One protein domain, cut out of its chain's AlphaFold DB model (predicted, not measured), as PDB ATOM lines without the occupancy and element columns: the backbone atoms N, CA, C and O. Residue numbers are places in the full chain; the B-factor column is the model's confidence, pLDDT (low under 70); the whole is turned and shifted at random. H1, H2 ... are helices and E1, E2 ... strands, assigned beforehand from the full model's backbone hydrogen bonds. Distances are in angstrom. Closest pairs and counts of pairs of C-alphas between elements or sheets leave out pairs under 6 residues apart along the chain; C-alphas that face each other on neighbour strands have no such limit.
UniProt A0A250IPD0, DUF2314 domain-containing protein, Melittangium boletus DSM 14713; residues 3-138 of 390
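Overview. This is residues 3 to 138 of the 390 residues of the protein "DUF2314 domain-containing protein" of Melittangium boletus DSM 14713 (UniProt A0A250IPD0). A twisted sheet of seven strands curls round one long helix, H3, which lies in its hollow. H1 and H4 are on the same face as H3, H1 by the edge strand E2 and H4 by E6 and E7 towards the other edge, while H2 covers the opposite face near E6 and E7. The printed part has 136 residues with four named helices and seven named strands, in the order E1 H1 E2 E3 E4 H2 E5 H3 E6 E7 H4. The sheet runs E2 E3 E4 E5 E1 E6 E7, antiparallel throughout, and the class is mixed, helices and strands. The whole is compact, with a radius of gyration of the C-alphas of 14.1 A and spans of 37 by 32 by 22 A.

Along the chain. E1, residues 3 to 9, begins at C-alpha 3 (52.564, -21.509, 75.243) and is 17.1 A long. H1, residues 17 to 26, measures 14.4 A. E2, residues 30 to 33, measures 10.1 A, and E3, residues 40 to 44, 13.5 A. E4, residues 47 to 54, is the longest strand, 22.9 A from first to last C-alpha. H2 holds residues 71 to 78 and measures 10.7 A. E5, residues 82 to 88, spans 19.9 A. H3, residues 96 to 112, is the longest helix at 24.9 A and begins at C-alpha 96 (59.799, -34.727, 73.409). E6, residues 115 to 119, measures 13.3 A, and E7, residues 124 to 126, 6.5 A. H4, residues 128 to 136, is 12.6 A long and ends at C-alpha 136 (49.587, -43.080, 67.426).

Arrangement. In the sheet, E2 and E7 are the edge strands. E2, E3 and E4 form a meander, each strand the antiparallel neighbour of the one before. E2 and E3 are a hairpin, with N 32 and O 41 at 2.9 A, and E3 and E4 another, with N 42 and O 49 at 2.9 A. Between E4 and E5, N 52 and O 85 are 3.0 A apart. Between E5 and E1, N 7 and O 84 are at 2.9 A. Between E1 and E6, N 8 and O 116 are at 2.8 A, and in the hairpin of E6 and E7, N 119 and O 124 are at 2.8 A; each of these pairs is within hydrogen-bond range. E5, H3 and E6 form a split strand-helix-strand unit, two strands that run the same way with E1 between them, and its crossover is right-handed. The sheet curls round H3; the closest C-alphas of H3 and E4 are those of Pro 98 and Ala 47, 4.9 A apart. H4 touches H3, opposite ways at a steep tilt of 40 degrees, closest at the C-alphas of Ser 128 and Leu 110, 5.8 A. H1 touches H3, which meets it with residues 108 to 109 alone, at a steep tilt of 54 degrees, closest at the C-alphas of Ala 23 and Val 108, 6.7 A. H1 lies over E2 and runs along the strands, at 3 degrees to E2 on the local plane. H2 is only just over E6, on which 3 of its C-alphas fall, and runs across the strands, at 88 degrees to E6 on the local plane. H2 and H3 are apart. Every O i to N i+4 pair is within hydrogen-bond range in H1, H2 and H4; in H3 12 of 13 are.

Size, cuts and confidence. The two C-alphas farthest apart, those of Gln 60 and Val 93, are 39.0 A from each other. The printed part has no cut. The link from E4 to H2, residues 55 to 70, is long. Mean pLDDT of the printed part is 93.0, and no printed residue is under 70.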
ATOM      1  N   GLU A   3      53.615 -21.065  76.155       88.94
ATOM      2  CA  GLU A   3      52.564 -21.509  75.243       88.94
ATOM      3  C   GLU A   3      53.182 -22.114  73.983       88.94
ATOM      4  O   GLU A   3      54.134 -21.554  73.434       88.94
ATOM      5  N   VAL A   4      52.648 -23.255  73.553       92.94
ATOM      6  CA  VAL A   4      53.158 -23.998  72.390       92.94
ATOM      7  C   VAL A   4      52.040 -24.374  71.427       92.94
ATOM      8  O   VAL A   4      52.221 -24.272  70.216       92.94
ATOM      9  N   TYR A   5      50.886 -24.772  71.956       97.62
ATOM     10  CA  TYR A   5      49.770 -25.257  71.155       97.62
ATOM     11  C   TYR A   5      48.484 -24.514  71.483       97.62
ATOM     12  O   TYR A   5      48.238 -24.141  72.633       97.62
ATOM     13  N   LEU A   6      47.637 -24.364  70.470       97.62
ATOM     14  CA  LEU A   6      46.272 -23.885  70.614       97.62
ATOM     15  C   LEU A   6      45.315 -24.887  69.980       97.62
ATOM     16  O   LEU A   6      45.450 -25.198  68.803       97.62
ATOM     17  N   VAL A   7      44.314 -25.354  70.719       98.19
ATOM     18  CA  VAL A   7      43.192 -26.089  70.121       98.19
ATOM     19  C   VAL A   7      42.093 -25.082  69.819       98.19
ATOM     20  O   VAL A   7      41.453 -24.565  70.737       98.19
ATOM     21  N   ALA A   8      41.920 -24.763  68.542       97.44
ATOM     22  CA  ALA A   8      40.956 -23.795  68.047       97.44
ATOM     23  C   ALA A   8      39.627 -24.499  67.755       97.44
ATOM     24  O   ALA A   8      39.564 -25.363  66.884       97.44
ATOM     25  N   LEU A   9      38.568 -24.143  68.480       97.69
ATOM     26  CA  LEU A   9      37.268 -24.810  68.389       97.69
ATOM     27  C   LEU A   9      36.244 -23.954  67.654       97.69
ATOM     28  O   LEU A   9      36.174 -22.742  67.858       97.69
ATOM     29  N   GLU A  10      35.368 -24.589  66.877       96.00
ATOM     30  CA  GLU A  10      34.216 -23.907  66.262       96.00
ATOM     31  C   GLU A  10      33.110 -23.577  67.290       96.00
ATOM     32  O   GLU A  10      32.258 -22.714  67.056       96.00
ATOM     33  N   SER A  11      33.129 -24.243  68.450       94.19
ATOM     34  CA  SER A  11      32.271 -23.969  69.610       94.19
ATOM     35  C   SER A  11      32.743 -22.732  70.382       94.19
ATOM     36  O   SER A  11      33.937 -22.457  70.459       94.19
ATOM     37  N   ASP A  12      31.821 -21.994  71.001       93.94
ATOM     38  CA  ASP A  12      32.119 -20.906  71.947       93.94
ATOM     39  C   ASP A  12      32.133 -21.366  73.418       93.94
ATOM     40  O   ASP A  12      32.505 -20.588  74.305       93.94
ATOM     41  N   ALA A  13      31.759 -22.626  73.668       94.31
ATOM     42  CA  ALA A  13      31.692 -23.255  74.981       94.31
ATOM     43  C   ALA A  13      32.808 -24.301  75.182       94.31
ATOM     44  O   ALA A  13      33.126 -25.031  74.236       94.31
ATOM     45  N   PRO A  14      33.354 -24.417  76.410       95.56
ATOM     46  CA  PRO A  14      34.354 -25.424  76.742       95.56
ATOM     47  C   PRO A  14      33.745 -26.832  76.768       95.56
ATOM     48  O   PRO A  14      32.560 -27.011  77.067       95.56
ATOM     49  N   VAL A  15      34.580 -27.842  76.525       95.25
ATOM     50  CA  VAL A  15      34.247 -29.253  76.746       95.25
ATOM     51  C   VAL A  15      33.925 -29.475  78.236       95.25
ATOM     52  O   VAL A  15      34.666 -28.984  79.097       95.25
ATOM     53  N   PRO A  16      32.838 -30.197  78.575       94.81
ATOM     54  CA  PRO A  16      32.485 -30.485  79.962       94.81
ATOM     55  C   PRO A  16      33.604 -31.216  80.719       94.81
ATOM     56  O   PRO A  16      34.173 -32.191  80.230       94.81
ATOM     57  N   SER A  17      33.910 -30.760  81.938       93.06
ATOM     58  CA  SER A  17      35.027 -31.289  82.737       93.06
ATOM     59  C   SER A  17      34.872 -32.765  83.113       93.06
ATOM     60  O   SER A  17      35.870 -33.444  83.317       93.06
ATOM     61  N   ASP A  18      33.643 -33.249  83.246       93.12
ATOM     62  CA  ASP A  18      33.297 -34.644  83.511       93.12
ATOM     63  C   ASP A  18      33.564 -35.548  82.300       93.12
ATOM     64  O   ASP A  18      34.053 -36.663  82.475       93.12
ATOM     65  N   ALA A  19      33.332 -35.050  81.081       94.56
ATOM     66  CA  ALA A  19      33.728 -35.747  79.856       94.56
ATOM     67  C   ALA A  19      35.260 -35.811  79.721       94.56
ATOM     68  O   ALA A  19      35.807 -36.880  79.455       94.56
ATOM     69  N   LEU A  20      35.953 -34.697  79.993       95.62
ATOM     70  CA  LEU A  20      37.419 -34.654  79.978       95.62
ATOM     71  C   LEU A  20      38.036 -35.598  81.014       95.62
ATOM     72  O   LEU A  20      38.959 -36.333  80.682       95.62
ATOM     73  N   ALA A  21      37.511 -35.624  82.242       94.12
ATOM     74  CA  ALA A  21      38.015 -36.510  83.288       94.12
ATOM     75  C   ALA A  21      37.946 -37.990  82.873       94.12
ATOM     76  O   ALA A  21      38.924 -38.711  83.041       94.12
ATOM     77  N   ALA A  22      36.823 -38.423  82.288       94.00
ATOM     78  CA  ALA A  22      36.665 -39.794  81.805       94.00
ATOM     79  C   ALA A  22      37.601 -40.117  80.627       94.00
ATOM     80  O   ALA A  22      38.133 -41.219  80.550       94.00
ATOM     81  N   ALA A  23      37.814 -39.164  79.715       95.00
ATOM     82  CA  ALA A  23      38.690 -39.359  78.565       95.00
ATOM     83  C   ALA A  23      40.170 -39.441  78.965       95.00
ATOM     84  O   ALA A  23      40.872 -40.342  78.520       95.00
ATOM     85  N   PHE A  24      40.635 -38.557  79.852       95.06
ATOM     86  CA  PHE A  24      42.016 -38.597  80.339       95.06
ATOM     87  C   PHE A  24      42.309 -39.823  81.210       95.06
ATOM     88  O   PHE A  24      43.432 -40.312  81.188       95.06
ATOM     89  N   GLU A  25      41.311 -40.368  81.915       92.00
ATOM     90  CA  GLU A  25      41.454 -41.648  82.624       92.00
ATOM     91  C   GLU A  25      41.740 -42.812  81.657       92.00
ATOM     92  O   GLU A  25      42.554 -43.677  81.977       92.00
ATOM     93  N   ILE A  26      41.124 -42.823  80.467       90.81
ATOM     94  CA  ILE A  26      41.372 -43.839  79.424       90.81
ATOM     95  C   ILE A  26      42.794 -43.723  78.864       90.81
ATOM     96  O   ILE A  26      43.423 -44.741  78.593       90.81
ATOM     97  N   GLU A  27      43.300 -42.498  78.725       90.56
ATOM     98  CA  GLU A  27      44.668 -42.205  78.271       90.56
ATOM     99  C   GLU A  27      45.729 -42.411  79.369       90.56
ATOM    100  O   GLU A  27      46.900 -42.113  79.161       90.56
ATOM    101  N   GLU A  28      45.327 -42.887  80.555       91.50
ATOM    102  CA  GLU A  28      46.192 -43.060  81.729       91.50
ATOM    103  C   GLU A  28      46.876 -41.752  82.191       91.50
ATOM    104  O   GLU A  28      47.937 -41.770  82.818       91.50
ATOM    105  N   LEU A  29      46.242 -40.601  81.931       92.50
ATOM    106  CA  LEU A  29      46.746 -39.275  82.288       92.50
ATOM    107  C   LEU A  29      46.033 -38.701  83.517       92.50
ATOM    108  O   LEU A  29      44.807 -38.746  83.646       92.50
ATOM    109  N   ALA A  30      46.795 -38.090  84.426       94.81
ATOM    110  CA  ALA A  30      46.229 -37.485  85.624       94.81
ATOM    111  C   ALA A  30      45.617 -36.113  85.300       94.81
ATOM    112  O   ALA A  30      46.326 -35.140  85.044       94.81
ATOM    113  N   PHE A  31      44.288 -36.028  85.342       96.62
ATOM    114  CA  PHE A  31      43.528 -34.804  85.087       96.62
ATOM    115  C   PHE A  31      43.153 -34.080  86.385       96.62
ATOM    116  O   PHE A  31      42.522 -34.652  87.276       96.62
ATOM    117  N   THR A  32      43.487 -32.792  86.473       96.94
ATOM    118  CA  THR A  32      43.122 -31.926  87.604       96.94
ATOM    119  C   THR A  32      42.413 -30.665  87.102       96.94
ATOM    120  O   THR A  32      43.074 -29.775  86.562       96.94
ATOM    121  N   PRO A  33      41.086 -30.532  87.285       95.62
ATOM    122  CA  PRO A  33      40.373 -29.318  86.906       95.62
ATOM    123  C   PRO A  33      40.705 -28.162  87.859       95.62
ATOM    124  O   PRO A  33      40.896 -28.354  89.062       95.62
ATOM    125  N   SER A  34      40.737 -26.942  87.326       93.50
ATOM    126  CA  SER A  34      40.858 -25.727  88.129       93.50
ATOM    127  C   SER A  34      39.575 -25.466  88.922       93.50
ATOM    128  O   SER A  34      38.468 -25.751  88.466       93.50
ATOM    129  N   ALA A  35      39.712 -24.868  90.107       86.94
ATOM    130  CA  ALA A  35      38.567 -24.456  90.917       86.94
ATOM    131  C   ALA A  35      37.819 -23.243  90.327       86.94
ATOM    132  O   ALA A  35      36.632 -23.068  90.598       86.94
ATOM    133  N   ASP A  36      38.502 -22.424  89.518       82.88
ATOM    134  CA  ASP A  36      38.053 -21.078  89.135       82.88
ATOM    135  C   ASP A  36      37.635 -20.946  87.657       82.88
ATOM    136  O   ASP A  36      37.594 -19.843  87.112       82.88
ATOM    137  N   GLY A  37      37.296 -22.050  86.982       85.38
ATOM    138  CA  GLY A  37      36.769 -22.005  85.616       85.38
ATOM    139  C   GLY A  37      37.174 -23.196  84.744       85.38
ATOM    140  O   GLY A  37      37.578 -24.229  85.266       85.38
ATOM    141  N   PRO A  38      37.080 -23.061  83.408       90.31
ATOM    142  CA  PRO A  38      37.320 -24.145  82.446       90.31
ATOM    143  C   PRO A  38      38.807 -24.463  82.183       90.31
ATOM    144  O   PRO A  38      39.137 -25.043  81.151       90.31
ATOM    145  N   ALA A  39      39.707 -24.066  83.085       95.31
ATOM    146  CA  ALA A  39      41.125 -24.412  83.020       95.31
ATOM    147  C   ALA A  39      41.387 -25.752  83.719       95.31
ATOM    148  O   ALA A  39      40.646 -26.143  84.622       95.31
ATOM    149  N   PHE A  40      42.456 -26.438  83.338       97.38
ATOM    150  CA  PHE A  40      42.857 -27.698  83.956       97.38
ATOM    151  C   PHE A  40      44.349 -27.970  83.754       97.38
ATOM    152  O   PHE A  40      45.031 -27.301  82.980       97.38
ATOM    153  N   THR A  41      44.857 -28.959  84.477       97.31
ATOM    154  CA  THR A  41      46.209 -29.487  84.315       97.31
ATOM    155  C   THR A  41      46.132 -30.969  83.986       97.31
ATOM    156  O   THR A  41      45.307 -31.685  84.557       97.31
ATOM    157  N   VAL A  42      47.004 -31.413  83.085       96.25
ATOM    158  CA  VAL A  42      47.235 -32.826  82.779       96.25
ATOM    159  C   VAL A  42      48.672 -33.172  83.149       96.25
ATOM    160  O   VAL A  42      49.594 -32.440  82.788       96.25
ATOM    161  N   GLU A  43      48.862 -34.264  83.881       93.94
ATOM    162  CA  GLU A  43      50.183 -34.778  84.251       93.94
ATOM    163  C   GLU A  43      50.394 -36.168  83.630       93.94
ATOM    164  O   GLU A  43      49.526 -37.041  83.725       93.94
ATOM    165  N   ALA A  44      51.545 -36.342  82.977       87.75
ATOM    166  CA  ALA A  44      51.961 -37.548  82.266       87.75
ATOM    167  C   ALA A  44      53.437 -37.810  82.593       87.75
ATOM    168  O   ALA A  44      54.291 -37.033  82.181       87.75
ATOM    169  N   GLU A  45      53.751 -38.868  83.343       83.69
ATOM    170  CA  GLU A  45      55.122 -39.158  83.797       83.69
ATOM    171  C   GLU A  45      55.812 -37.959  84.491       83.69
ATOM    172  O   GLU A  45      55.471 -37.626  85.627       83.69
ATOM    173  N   ASP A  46      56.795 -37.329  83.834       84.75
ATOM    174  CA  ASP A  46      57.521 -36.137  84.284       84.75
ATOM    175  C   ASP A  46      57.070 -34.839  83.582       84.75
ATOM    176  O   ASP A  46      57.631 -33.769  83.837       84.75
ATOM    177  N   ALA A  47      56.042 -34.908  82.736       91.81
ATOM    178  CA  ALA A  47      55.451 -33.778  82.039       91.81
ATOM    179  C   ALA A  47      54.184 -33.257  82.728       91.81
ATOM    180  O   ALA A  47      53.336 -34.001  83.223       91.81
ATOM    181  N   ARG A  48      54.032 -31.932  82.686       94.94
ATOM    182  CA  ARG A  48      52.856 -31.205  83.161       94.94
ATOM    183  C   ARG A  48      52.413 -30.221  82.088       94.94
ATOM    184  O   ARG A  48      53.180 -29.331  81.717       94.94
ATOM    185  N   VAL A  49      51.174 -30.372  81.633       96.62
ATOM    186  CA  VAL A  49      50.537 -29.499  80.644       96.62
ATOM    187  C   VAL A  49      49.469 -28.668  81.342       96.62
ATOM    188  O   VAL A  49      48.531 -29.204  81.934       96.62
ATOM    189  N   GLU A  50      49.608 -27.349  81.286       97.44
ATOM    190  CA  GLU A  50      48.595 -26.404  81.741       97.44
ATOM    191  C   GLU A  50      47.719 -25.981  80.572       97.44
ATOM    192  O   GLU A  50      48.212 -25.596  79.508       97.44
ATOM    193  N   VAL A  51      46.408 -26.060  80.790       97.69
ATOM    194  CA  VAL A  51      45.407 -25.800  79.766       97.69
ATOM    195  C   VAL A  51      44.454 -24.713  80.234       97.69
ATOM    196  O   VAL A  51      43.807 -24.834  81.277       97.69
ATOM    197  N   VAL A  52      44.343 -23.647  79.444       96.75
ATOM    198  CA  VAL A  52      43.454 -22.513  79.724       96.75
ATOM    199  C   VAL A  52      42.491 -22.314  78.565       96.75
ATOM    200  O   VAL A  52      42.910 -22.203  77.420       96.75
ATOM    201  N   PHE A  53      41.196 -22.242  78.858       96.94
ATOM    202  CA  PHE A  53      40.173 -21.961  77.856       96.94
ATOM    203  C   PHE A  53      39.868 -20.464  77.756       96.94
ATOM    204  O   PHE A  53      39.634 -19.798  78.767       96.94
ATOM    205  N   GLU A  54      39.780 -19.959  76.529       95.12
ATOM    206  CA  GLU A  54      39.373 -18.593  76.212       95.12
ATOM    207  C   GLU A  54      38.298 -18.599  75.114       95.12
ATOM    208  O   GLU A  54      38.512 -19.110  74.017       95.12
ATOM    209  N   SER A  55      37.144 -17.980  75.379       94.81
ATOM    210  CA  SER A  55      36.094 -17.779  74.371       94.81
ATOM    211  C   SER A  55      36.344 -16.468  73.626       94.81
ATOM    212  O   SER A  55      36.106 -15.379  74.157       94.81
ATOM    213  N   ARG A  56      36.893 -16.571  72.415       92.88
ATOM    214  CA  ARG A  56      37.181 -15.452  71.512       92.88
ATOM    215  C   ARG A  56      37.301 -15.967  70.072       92.88
ATOM    216  O   ARG A  56      37.789 -17.079  69.885       92.88
ATOM    217  N   PRO A  57      36.911 -15.177  69.058       88.75
ATOM    218  CA  PRO A  57      37.155 -15.540  67.667       88.75
ATOM    219  C   PRO A  57      38.652 -15.531  67.337       88.75
ATOM    220  O   PRO A  57      39.445 -14.916  68.060       88.75
ATOM    221  N   ALA A  58      39.018 -16.173  66.226       85.94
ATOM    222  CA  ALA A  58      40.363 -16.063  65.672       85.94
ATOM    223  C   ALA A  58      40.764 -14.587  65.450       85.94
ATOM    224  O   ALA A  58      39.919 -13.781  65.030       85.94
ATOM    225  N   PRO A  59      42.021 -14.209  65.752       87.44
ATOM    226  CA  PRO A  59      42.519 -12.864  65.483       87.44
ATOM    227  C   PRO A  59      42.386 -12.493  64.000       87.44
ATOM    228  O   PRO A  59      42.555 -13.340  63.128       87.44
ATOM    229  N   GLN A  60      42.092 -11.226  63.693       83.44
ATOM    230  CA  GLN A  60      41.912 -10.787  62.296       83.44
ATOM    231  C   GLN A  60      43.219 -10.818  61.503       83.44
ATOM    232  O   GLN A  60      43.204 -10.948  60.284       83.44
ATOM    233  N   GLU A  61      44.337 -10.676  62.203       85.44
ATOM    234  CA  GLU A  61      45.685 -10.785  61.676       85.44
ATOM    235  C   GLU A  61      46.069 -12.219  61.297       85.44
ATOM    236  O   GLU A  61      47.066 -12.393  60.613       85.44
ATOM    237  N   TRP A  62      45.304 -13.241  61.706       86.94
ATOM    238  CA  TRP A  62      45.567 -14.628  61.325       86.94
ATOM    239  C   TRP A  62      45.043 -14.908  59.925       86.94
ATOM    240  O   TRP A  62      43.894 -15.303  59.725       86.94
ATOM    241  N   THR A  63      45.904 -14.670  58.947       80.38
ATOM    242  CA  THR A  63      45.644 -14.934  57.538       80.38
ATOM    243  C   THR A  63      46.214 -16.294  57.123       80.38
ATOM    244  O   THR A  63      47.101 -16.841  57.778       80.38
ATOM    245  N   ALA A  64      45.672 -16.881  56.052       75.69
ATOM    246  CA  ALA A  64      46.026 -18.234  55.609       75.69
ATOM    247  C   ALA A  64      47.504 -18.388  55.194       75.69
ATOM    248  O   ALA A  64      48.024 -19.491  55.211       75.69
ATOM    249  N   ASP A  65      48.179 -17.295  54.844       82.75
ATOM    250  CA  ASP A  65      49.604 -17.245  54.502       82.75
ATOM    251  C   ASP A  65      50.537 -17.300  55.720       82.75
ATOM    252  O   ASP A  65      51.723 -17.575  55.560       82.75
ATOM    253  N   LEU A  66      50.023 -17.073  56.935       86.06
ATOM    254  CA  LEU A  66      50.826 -17.181  58.156       86.06
ATOM    255  C   LEU A  66      51.052 -18.622  58.600       86.06
ATOM    256  O   LEU A  66      51.959 -18.870  59.390       86.06
ATOM    257  N   PHE A  67      50.219 -19.550  58.131       91.38
ATOM    258  CA  PHE A  67      50.221 -20.926  58.589       91.38
ATOM    259  C   PHE A  67      50.380 -21.897  57.427       91.38
ATOM    260  O   PHE A  67      49.780 -21.727  56.369       91.38
ATOM    261  N   SER A  68      51.120 -22.976  57.654       90.38
ATOM    262  CA  SER A  68      51.069 -24.146  56.781       90.38
ATOM    263  C   SER A  68      50.030 -25.134  57.308       90.38
ATOM    264  O   SER A  68      50.062 -25.500  58.486       90.38
ATOM    265  N   GLY A  69      49.155 -25.616  56.442       88.38
ATOM    266  CA  GLY A  69      48.147 -26.618  56.768       88.38
ATOM    267  C   GLY A  69      47.321 -26.946  55.532       88.38
ATOM    268  O   GLY A  69      47.456 -26.285  54.498       88.38
ATOM    269  N   SER A  70      46.469 -27.963  55.625       89.75
ATOM    270  CA  SER A  70      45.509 -28.260  54.565       89.75
ATOM    271  C   SER A  70      44.499 -27.109  54.414       89.75
ATOM    272  O   SER A  70      44.222 -26.366  55.360       89.75
ATOM    273  N   GLU A  71      43.915 -26.952  53.222       90.94
ATOM    274  CA  GLU A  71      42.846 -25.969  53.001       90.94
ATOM    275  C   GLU A  71      41.668 -26.162  53.988       90.94
ATOM    276  O   GLU A  71      41.285 -25.178  54.628       90.94
ATOM    277  N   PRO A  72      41.160 -27.391  54.238       93.38
ATOM    278  CA  PRO A  72      40.153 -27.632  55.274       93.38
ATOM    279  C   PRO A  72      40.567 -27.171  56.679       93.38
ATOM    280  O   PRO A  72      39.753 -26.568  57.388       93.38
ATOM    281  N   ALA A  73      41.823 -27.405  57.077       94.38
ATOM    282  CA  ALA A  73      42.329 -27.009  58.387       94.38
ATOM    283  C   ALA A  73      42.359 -25.482  58.551       94.38
ATOM    284  O   ALA A  73      41.901 -24.941  59.563       94.38
ATOM    285  N   LEU A  74      42.849 -24.768  57.533       94.38
ATOM    286  CA  LEU A  74      42.913 -23.304  57.529       94.38
ATOM    287  C   LEU A  74      41.512 -22.676  57.515       94.38
ATOM    288  O   LEU A  74      41.256 -21.696  58.221       94.38
ATOM    289  N   GLU A  75      40.568 -23.258  56.772       93.25
ATOM    290  CA  GLU A  75      39.174 -22.817  56.801       93.25
ATOM    291  C   GLU A  75      38.523 -23.027  58.177       93.25
ATOM    292  O   GLU A  75      37.779 -22.159  58.645       93.25
ATOM    293  N   ALA A  76      38.787 -24.163  58.833       94.38
ATOM    294  CA  ALA A  76      38.296 -24.447  60.180       94.38
ATOM    295  C   ALA A  76      38.881 -23.480  61.216       94.38
ATOM    296  O   ALA A  76      38.137 -22.949  62.045       94.38
ATOM    297  N   LEU A  77      40.173 -23.150  61.108       95.19
ATOM    298  CA  LEU A  77      40.805 -22.119  61.932       95.19
ATOM    299  C   LEU A  77      40.095 -20.763  61.786       95.19
ATOM    300  O   LEU A  77      39.800 -20.106  62.786       95.19
ATOM    301  N   GLY A  78      39.738 -20.373  60.559       92.69
ATOM    302  CA  GLY A  78      38.985 -19.142  60.287       92.69
ATOM    303  C   GLY A  78      37.569 -19.116  60.883       92.69
ATOM    304  O   GLY A  78      36.988 -18.042  61.057       92.69
ATOM    305  N   ARG A  79      37.002 -20.280  61.229       93.62
ATOM    306  CA  ARG A  79      35.693 -20.418  61.893       93.62
ATOM    307  C   ARG A  79      35.786 -20.533  63.415       93.62
ATOM    308  O   ARG A  79      34.736 -20.561  64.065       93.62
ATOM    309  N   ALA A  80      36.990 -20.578  63.982       95.94
ATOM    310  CA  ALA A  80      37.189 -20.763  65.411       95.94
ATOM    311  C   ALA A  80      36.548 -19.638  66.244       95.94
ATOM    312  O   ALA A  80      36.636 -18.448  65.925       95.94
ATOM    313  N   ARG A  81      35.895 -20.033  67.340       96.62
ATOM    314  CA  ARG A  81      35.175 -19.166  68.287       96.62
ATOM    315  C   ARG A  81      35.710 -19.241  69.709       96.62
ATOM    316  O   ARG A  81      35.330 -18.419  70.543       96.62
ATOM    317  N   SER A  82      36.554 -20.221  69.996       97.19
ATOM    318  CA  SER A  82      37.256 -20.343  71.264       97.19
ATOM    319  C   SER A  82      38.563 -21.106  71.092       97.19
ATOM    320  O   SER A  82      38.797 -21.742  70.062       97.19
ATOM    321  N   PHE A  83      39.423 -21.016  72.102       97.50
ATOM    322  CA  PHE A  83      40.738 -21.637  72.109       97.50
ATOM    323  C   PHE A  83      41.010 -22.296  73.454       97.50
ATOM    324  O   PHE A  83      40.783 -21.689  74.502       97.50
ATOM    325  N   TYR A  84      41.575 -23.497  73.423       98.00
ATOM    326  CA  TYR A  84      42.358 -24.012  74.539       98.00
ATOM    327  C   TYR A  84      43.828 -23.701  74.304       98.00
ATOM    328  O   TYR A  84      44.376 -24.029  73.257       98.00
ATOM    329  N   ARG A  85      44.456 -23.071  75.288       97.56
ATOM    330  CA  ARG A  85      45.862 -22.684  75.299       97.56
ATOM    331  C   ARG A  85      46.642 -23.718  76.084       97.56
ATOM    332  O   ARG A  85      46.370 -23.883  77.270       97.56
ATOM    333  N   LEU A  86      47.553 -24.423  75.422       98.00
ATOM    334  CA  LEU A  86      48.342 -25.497  76.011       98.00
ATOM    335  C   LEU A  86      49.776 -25.003  76.207       98.00
ATOM    336  O   LEU A  86      50.468 -24.615  75.256       98.00
ATOM    337  N   ALA A  87      50.214 -25.030  77.458       97.00
ATOM    338  CA  ALA A  87      51.545 -24.626  77.870       97.00
ATOM    339  C   ALA A  87      52.202 -25.732  78.695       97.00
ATOM    340  O   ALA A  87      51.543 -26.414  79.476       97.00
ATOM    341  N   PHE A  88      53.510 -25.898  78.543       95.38
ATOM    342  CA  PHE A  88      54.281 -26.854  79.335       95.38
ATOM    343  C   PHE A  88      55.699 -26.345  79.596       95.38
ATOM    344  O   PHE A  88      56.129 -25.293  79.098       95.38
ATOM    345  N   GLU A  89      56.402 -27.057  80.468       93.00
ATOM    346  CA  GLU A  89      57.836 -26.890  80.681       93.00
ATOM    347  C   GLU A  89      58.575 -28.078  80.085       93.00
ATOM    348  O   GLU A  89      58.044 -29.183  79.997       93.00
ATOM    349  N   LEU A  90      59.802 -27.827  79.643       89.75
ATOM    350  CA  LEU A  90      60.636 -28.858  79.050       89.75
ATOM    351  C   LEU A  90      61.091 -29.844  80.122       89.75
ATOM    352  O   LEU A  90      61.528 -29.436  81.202       89.75
ATOM    353  N   SER A  91      61.056 -31.131  79.790       86.62
ATOM    354  CA  SER A  91      61.673 -32.155  80.623       86.62
ATOM    355  C   SER A  91      63.197 -32.078  80.468       86.62
ATOM    356  O   SER A  91      63.700 -32.015  79.341       86.62
ATOM    357  N   PRO A  92      63.962 -32.107  81.575       81.56
ATOM    358  CA  PRO A  92      65.414 -32.224  81.520       81.56
ATOM    359  C   PRO A  92      65.880 -33.636  81.129       81.56
ATOM    360  O   PRO A  92      67.072 -33.827  80.900       81.56
ATOM    361  N   VAL A  93      64.974 -34.623  81.112       85.38
ATOM    362  CA  VAL A  93      65.268 -36.021  80.774       85.38
ATOM    363  C   VAL A  93      65.094 -36.246  79.277       85.38
ATOM    364  O   VAL A  93      66.030 -36.690  78.618       85.38
ATOM    365  N   GLN A  94      63.916 -35.918  78.741       88.69
ATOM    366  CA  GLN A  94      63.603 -36.102  77.327       88.69
ATOM    367  C   GLN A  94      62.676 -34.979  76.830       88.69
ATOM    368  O   GLN A  94      61.493 -34.963  77.180       88.69
ATOM    369  N   PRO A  95      63.163 -34.052  75.982       91.12
ATOM    370  CA  PRO A  95      62.386 -32.870  75.602       91.12
ATOM    371  C   PRO A  95      61.104 -33.162  74.811       91.12
ATOM    372  O   PRO A  95      60.197 -32.332  74.808       91.12
ATOM    373  N   THR A  96      60.998 -34.328  74.164       93.19
ATOM    374  CA  THR A  96      59.799 -34.727  73.409       93.19
ATOM    375  C   THR A  96      58.620 -35.145  74.291       93.19
ATOM    376  O   THR A  96      57.482 -35.053  73.835       93.19
ATOM    377  N   VAL A  97      58.839 -35.546  75.551       92.25
ATOM    378  CA  VAL A  97      57.762 -36.069  76.419       92.25
ATOM    379  C   VAL A  97      56.675 -35.018  76.701       92.25
ATOM    380  O   VAL A  97      55.504 -35.303  76.448       92.25
ATOM    381  N   PRO A  98      56.998 -33.774  77.115       93.75
ATOM    382  CA  PRO A  98      55.979 -32.737  77.301       93.75
ATOM    383  C   PRO A  98      55.237 -32.344  76.019       93.75
ATOM    384  O   PRO A  98      54.045 -32.044  76.071       93.75
ATOM    385  N   VAL A  99      55.926 -32.374  74.872       94.94
ATOM    386  CA  VAL A  99      55.320 -32.105  73.559       94.94
ATOM    387  C   VAL A  99      54.262 -33.161  73.250       94.94
ATOM    388  O   VAL A  99      53.132 -32.817  72.909       94.94
ATOM    389  N   PHE A 100      54.596 -34.437  73.443       93.69
ATOM    390  CA  PHE A 100      53.672 -35.540  73.205       93.69
ATOM    391  C   PHE A 100      52.487 -35.520  74.179       93.69
ATOM    392  O   PHE A 100      51.343 -35.650  73.751       93.69
ATOM    393  N   ALA A 101      52.722 -35.246  75.466       94.31
ATOM    394  CA  ALA A 101      51.648 -35.081  76.448       94.31
ATOM    395  C   ALA A 101      50.670 -33.953  76.055       94.31
ATOM    396  O   ALA A 101      49.454 -34.093  76.202       94.31
ATOM    397  N   ALA A 102      51.183 -32.842  75.513       96.25
ATOM    398  CA  ALA A 102      50.349 -31.754  75.013       96.25
ATOM    399  C   ALA A 102      49.558 -32.149  73.753       96.25
ATOM    400  O   ALA A 102      48.394 -31.771  73.628       96.25
ATOM    401  N   LEU A 103      50.136 -32.948  72.854       96.69
ATOM    402  CA  LEU A 103      49.440 -33.460  71.670       96.69
ATOM    403  C   LEU A 103      48.341 -34.467  72.022       96.69
ATOM    404  O   LEU A 103      47.241 -34.365  71.484       96.69
ATOM    405  N   VAL A 104      48.572 -35.364  72.986       95.94
ATOM    406  CA  VAL A 104      47.517 -36.247  73.516       95.94
ATOM    407  C   VAL A 104      46.395 -35.415  74.142       95.94
ATOM    408  O   VAL A 104      45.215 -35.680  73.913       95.94
ATOM    409  N   CYS A 105      46.738 -34.345  74.866       96.88
ATOM    410  CA  CYS A 105      45.749 -33.402  75.384       96.88
ATOM    411  C   CYS A 105      44.926 -32.744  74.264       96.88
ATOM    412  O   CYS A 105      43.696 -32.690  74.352       96.88
ATOM    413  N   ALA A 106      45.579 -32.304  73.187       97.94
ATOM    414  CA  ALA A 106      44.904 -31.761  72.017       97.94
ATOM    415  C   ALA A 106      43.989 -32.790  71.336       97.94
ATOM    416  O   ALA A 106      42.840 -32.463  71.038       97.94
ATOM    417  N   ARG A 107      44.447 -34.039  71.166       97.62
ATOM    418  CA  ARG A 107      43.644 -35.146  70.625       97.62
ATOM    419  C   ARG A 107      42.373 -35.360  71.436       97.62
ATOM    420  O   ARG A 107      41.286 -35.411  70.866       97.62
ATOM    421  N   VAL A 108      42.488 -35.444  72.764       97.19
ATOM    422  CA  VAL A 108      41.330 -35.627  73.656       97.19
ATOM    423  C   VAL A 108      40.328 -34.483  73.493       97.19
ATOM    424  O   VAL A 108      39.123 -34.730  73.428       97.19
ATOM    425  N   LEU A 109      40.796 -33.237  73.391       97.69
ATOM    426  CA  LEU A 109      39.927 -32.078  73.170       97.69
ATOM    427  C   LEU A 109      39.212 -32.144  71.811       97.69
ATOM    428  O   LEU A 109      37.996 -31.941  71.755       97.69
ATOM    429  N   LEU A 110      39.940 -32.470  70.740       97.75
ATOM    430  CA  LEU A 110      39.410 -32.561  69.374       97.75
ATOM    431  C   LEU A 110      38.455 -33.751  69.181       97.75
ATOM    432  O   LEU A 110      37.476 -33.644  68.446       97.75
ATOM    433  N   ALA A 111      38.629 -34.833  69.944       96.69
ATOM    434  CA  ALA A 111      37.675 -35.942  69.985       96.69
ATOM    435  C   ALA A 111      36.296 -35.539  70.553       96.69
ATOM    436  O   ALA A 111      35.294 -36.205  70.288       96.69
ATOM    437  N   HIS A 112      36.221 -34.451  71.332       96.62
ATOM    438  CA  HIS A 112      34.981 -33.965  71.948       96.62
ATOM    439  C   HIS A 112      34.386 -32.734  71.259       96.62
ATOM    440  O   HIS A 112      33.225 -32.393  71.510       96.62
ATOM    441  N   SER A 113      35.157 -32.031  70.432       95.56
ATOM    442  CA  SER A 113      34.712 -30.798  69.793       95.56
ATOM    443  C   SER A 113      35.407 -30.580  68.457       95.56
ATOM    444  O   SER A 113      36.621 -30.718  68.354       95.56
ATOM    445  N   ALA A 114      34.631 -30.190  67.445       96.62
ATOM    446  CA  ALA A 114      35.166 -29.864  66.132       96.62
ATOM    447  C   ALA A 114      36.105 -28.652  66.210       96.62
ATOM    448  O   ALA A 114      35.758 -27.604  66.774       96.62
ATOM    449  N   GLY A 115      37.277 -28.801  65.609       96.75
ATOM    450  CA  GLY A 115      38.323 -27.801  65.648       96.75
ATOM    451  C   GLY A 115      39.597 -28.277  64.969       96.75
ATOM    452  O   GLY A 115      39.613 -29.308  64.299       96.75
ATOM    453  N   VAL A 116      40.658 -27.509  65.177       97.88
ATOM    454  CA  VAL A 116      42.007 -27.785  64.675       97.88
ATOM    455  C   VAL A 116      43.037 -27.508  65.757       97.88
ATOM    456  O   VAL A 116      42.801 -26.717  66.677       97.88
ATOM    457  N   LEU A 117      44.198 -28.139  65.639       98.38
ATOM    458  CA  LEU A 117      45.363 -27.814  66.449       98.38
ATOM    459  C   LEU A 117      46.239 -26.814  65.695       98.38
ATOM    460  O   LEU A 117      46.599 -27.048  64.549       98.38
ATOM    461  N   VAL A 118      46.631 -25.735  66.362       97.25
ATOM    462  CA  VAL A 118      47.628 -24.780  65.878       97.25
ATOM    463  C   VAL A 118      48.907 -24.962  66.688       97.25
ATOM    464  O   VAL A 118      48.911 -24.755  67.905       97.25
ATOM    465  N   ASP A 119      49.995 -25.324  66.020       96.44
ATOM    466  CA  ASP A 119      51.348 -25.243  66.563       96.44
ATOM    467  C   ASP A 119      51.880 -23.832  66.331       96.44
ATOM    468  O   ASP A 119      52.260 -23.461  65.218       96.44
ATOM    469  N   ILE A 120      51.908 -23.022  67.388       93.56
ATOM    470  CA  ILE A 120      52.325 -21.620  67.270       93.56
ATOM    471  C   ILE A 120      53.842 -21.461  67.134       93.56
ATOM    472  O   ILE A 120      54.317 -20.356  66.889       93.56
ATOM    473  N   THR A 121      54.612 -22.533  67.338       92.94
ATOM    474  CA  THR A 121      56.077 -22.485  67.261       92.94
ATOM    475  C   THR A 121      56.587 -22.764  65.857       92.94
ATOM    476  O   THR A 121      57.605 -22.202  65.471       92.94
ATOM    477  N   SER A 122      55.889 -23.608  65.098       92.81
ATOM    478  CA  SER A 122      56.190 -23.888  63.689       92.81
ATOM    479  C   SER A 122      55.207 -23.227  62.723       92.81
ATOM    480  O   SER A 122      55.403 -23.331  61.519       92.81
ATOM    481  N   SER A 123      54.166 -22.556  63.222       92.62
ATOM    482  CA  SER A 123      53.061 -22.023  62.419       92.62
ATOM    483  C   SER A 123      52.354 -23.107  61.596       92.62
ATOM    484  O   SER A 123      52.013 -22.901  60.430       92.62
ATOM    485  N   LYS A 124      52.125 -24.278  62.201       94.88
ATOM    486  CA  LYS A 124      51.369 -25.378  61.585       94.88
ATOM    487  C   LYS A 124      49.931 -25.429  62.065       94.88
ATOM    488  O   LYS A 124      49.656 -25.133  63.227       94.88
ATOM    489  N   VAL A 125      49.029 -25.853  61.186       96.38
ATOM    490  CA  VAL A 125      47.641 -26.178  61.530       96.38
ATOM    491  C   VAL A 125      47.359 -27.618  61.125       96.38
ATOM    492  O   VAL A 125      47.571 -27.987  59.973       96.38
ATOM    493  N   HIS A 126      46.879 -28.401  62.084       96.38
ATOM    494  CA  HIS A 126      46.590 -29.823  61.944       96.38
ATOM    495  C   HIS A 126      45.094 -30.078  62.115       96.38
ATOM    496  O   HIS A 126      44.457 -29.531  63.028       96.38
ATOM    497  N   GLU A 127      44.541 -30.931  61.259       96.75
ATOM    498  CA  GLU A 127      43.194 -31.466  61.426       96.75
ATOM    499  C   GLU A 127      43.145 -32.442  62.609       96.75
ATOM    500  O   GLU A 127      44.167 -32.918  63.101       96.75
ATOM    501  N   SER A 128      41.940 -32.761  63.087       95.94
ATOM    502  CA  SER A 128      41.781 -33.729  64.181       95.94
ATOM    503  C   SER A 128      42.378 -35.098  63.845       95.94
ATOM    504  O   SER A 128      42.950 -35.737  64.728       95.94
ATOM    505  N   ASP A 129      42.246 -35.535  62.591       93.25
ATOM    506  CA  ASP A 129      42.760 -36.828  62.137       93.25
ATOM    507  C   ASP A 129      44.297 -36.824  62.095       93.25
ATOM    508  O   ASP A 129      44.913 -37.780  62.563       93.25
ATOM    509  N   ASP A 130      44.917 -35.711  61.677       92.62
ATOM    510  CA  ASP A 130      46.376 -35.538  61.723       92.62
ATOM    511  C   ASP A 130      46.897 -35.656  63.162       92.62
ATOM    512  O   ASP A 130      47.878 -36.346  63.426       92.62
ATOM    513  N   VAL A 131      46.237 -34.995  64.124       95.69
ATOM    514  CA  VAL A 131      46.652 -35.035  65.537       95.69
ATOM    515  C   VAL A 131      46.511 -36.443  66.109       95.69
ATOM    516  O   VAL A 131      47.387 -36.883  66.855       95.69
ATOM    517  N   ALA A 132      45.438 -37.160  65.762       92.44
ATOM    518  CA  ALA A 132      45.277 -38.554  66.157       92.44
ATOM    519  C   ALA A 132      46.436 -39.405  65.625       92.44
ATOM    520  O   ALA A 132      47.103 -40.079  66.408       92.44
ATOM    521  N   GLU A 133      46.754 -39.278  64.339       88.62
ATOM    522  CA  GLU A 133      47.837 -40.021  63.700       88.62
ATOM    523  C   GLU A 133      49.217 -39.709  64.310       88.62
ATOM    524  O   GLU A 133      49.950 -40.632  64.670       88.62
ATOM    525  N   ILE A 134      49.540 -38.427  64.521       91.00
ATOM    526  CA  ILE A 134      50.797 -37.971  65.151       91.00
ATOM    527  C   ILE A 134      50.997 -38.604  66.536       91.00
ATOM    528  O   ILE A 134      52.121 -38.877  66.954       91.00
ATOM    529  N   THR A 135      49.910 -38.830  67.274       91.12
ATOM    530  CA  THR A 135      49.960 -39.422  68.621       91.12
ATOM    531  C   THR A 135      49.910 -40.952  68.646       91.12
ATOM    532  O   THR A 135      50.043 -41.542  69.716       91.12
ATOM    533  N   GLU A 136      49.693 -41.615  67.511       86.94
ATOM    534  CA  GLU A 136      49.587 -43.080  67.426       86.94
ATOM    535  C   GLU A 136      50.764 -43.727  66.688       86.94
ATOM    536  O   GLU A 136      51.075 -44.897  66.933       86.94
ATOM    537  N   LEU A 137      51.416 -42.984  65.791       82.12
ATOM    538  CA  LEU A 137      52.558 -43.450  65.012       82.12
ATOM    539  C   LEU A 137      53.901 -43.075  65.653       82.12
ATOM    540  O   LEU A 137      53.977 -42.371  66.661       82.12
ATOM    541  N   ASP A 138      54.980 -43.605  65.072       82.25
ATOM    542  CA  ASP A 138      56.335 -43.258  65.487       82.25
ATOM    543  C   ASP A 138      56.578 -41.756  65.270       82.25
ATOM    544  O   ASP A 138      56.116 -41.174  64.288       82.25
TER     545      ASP A 138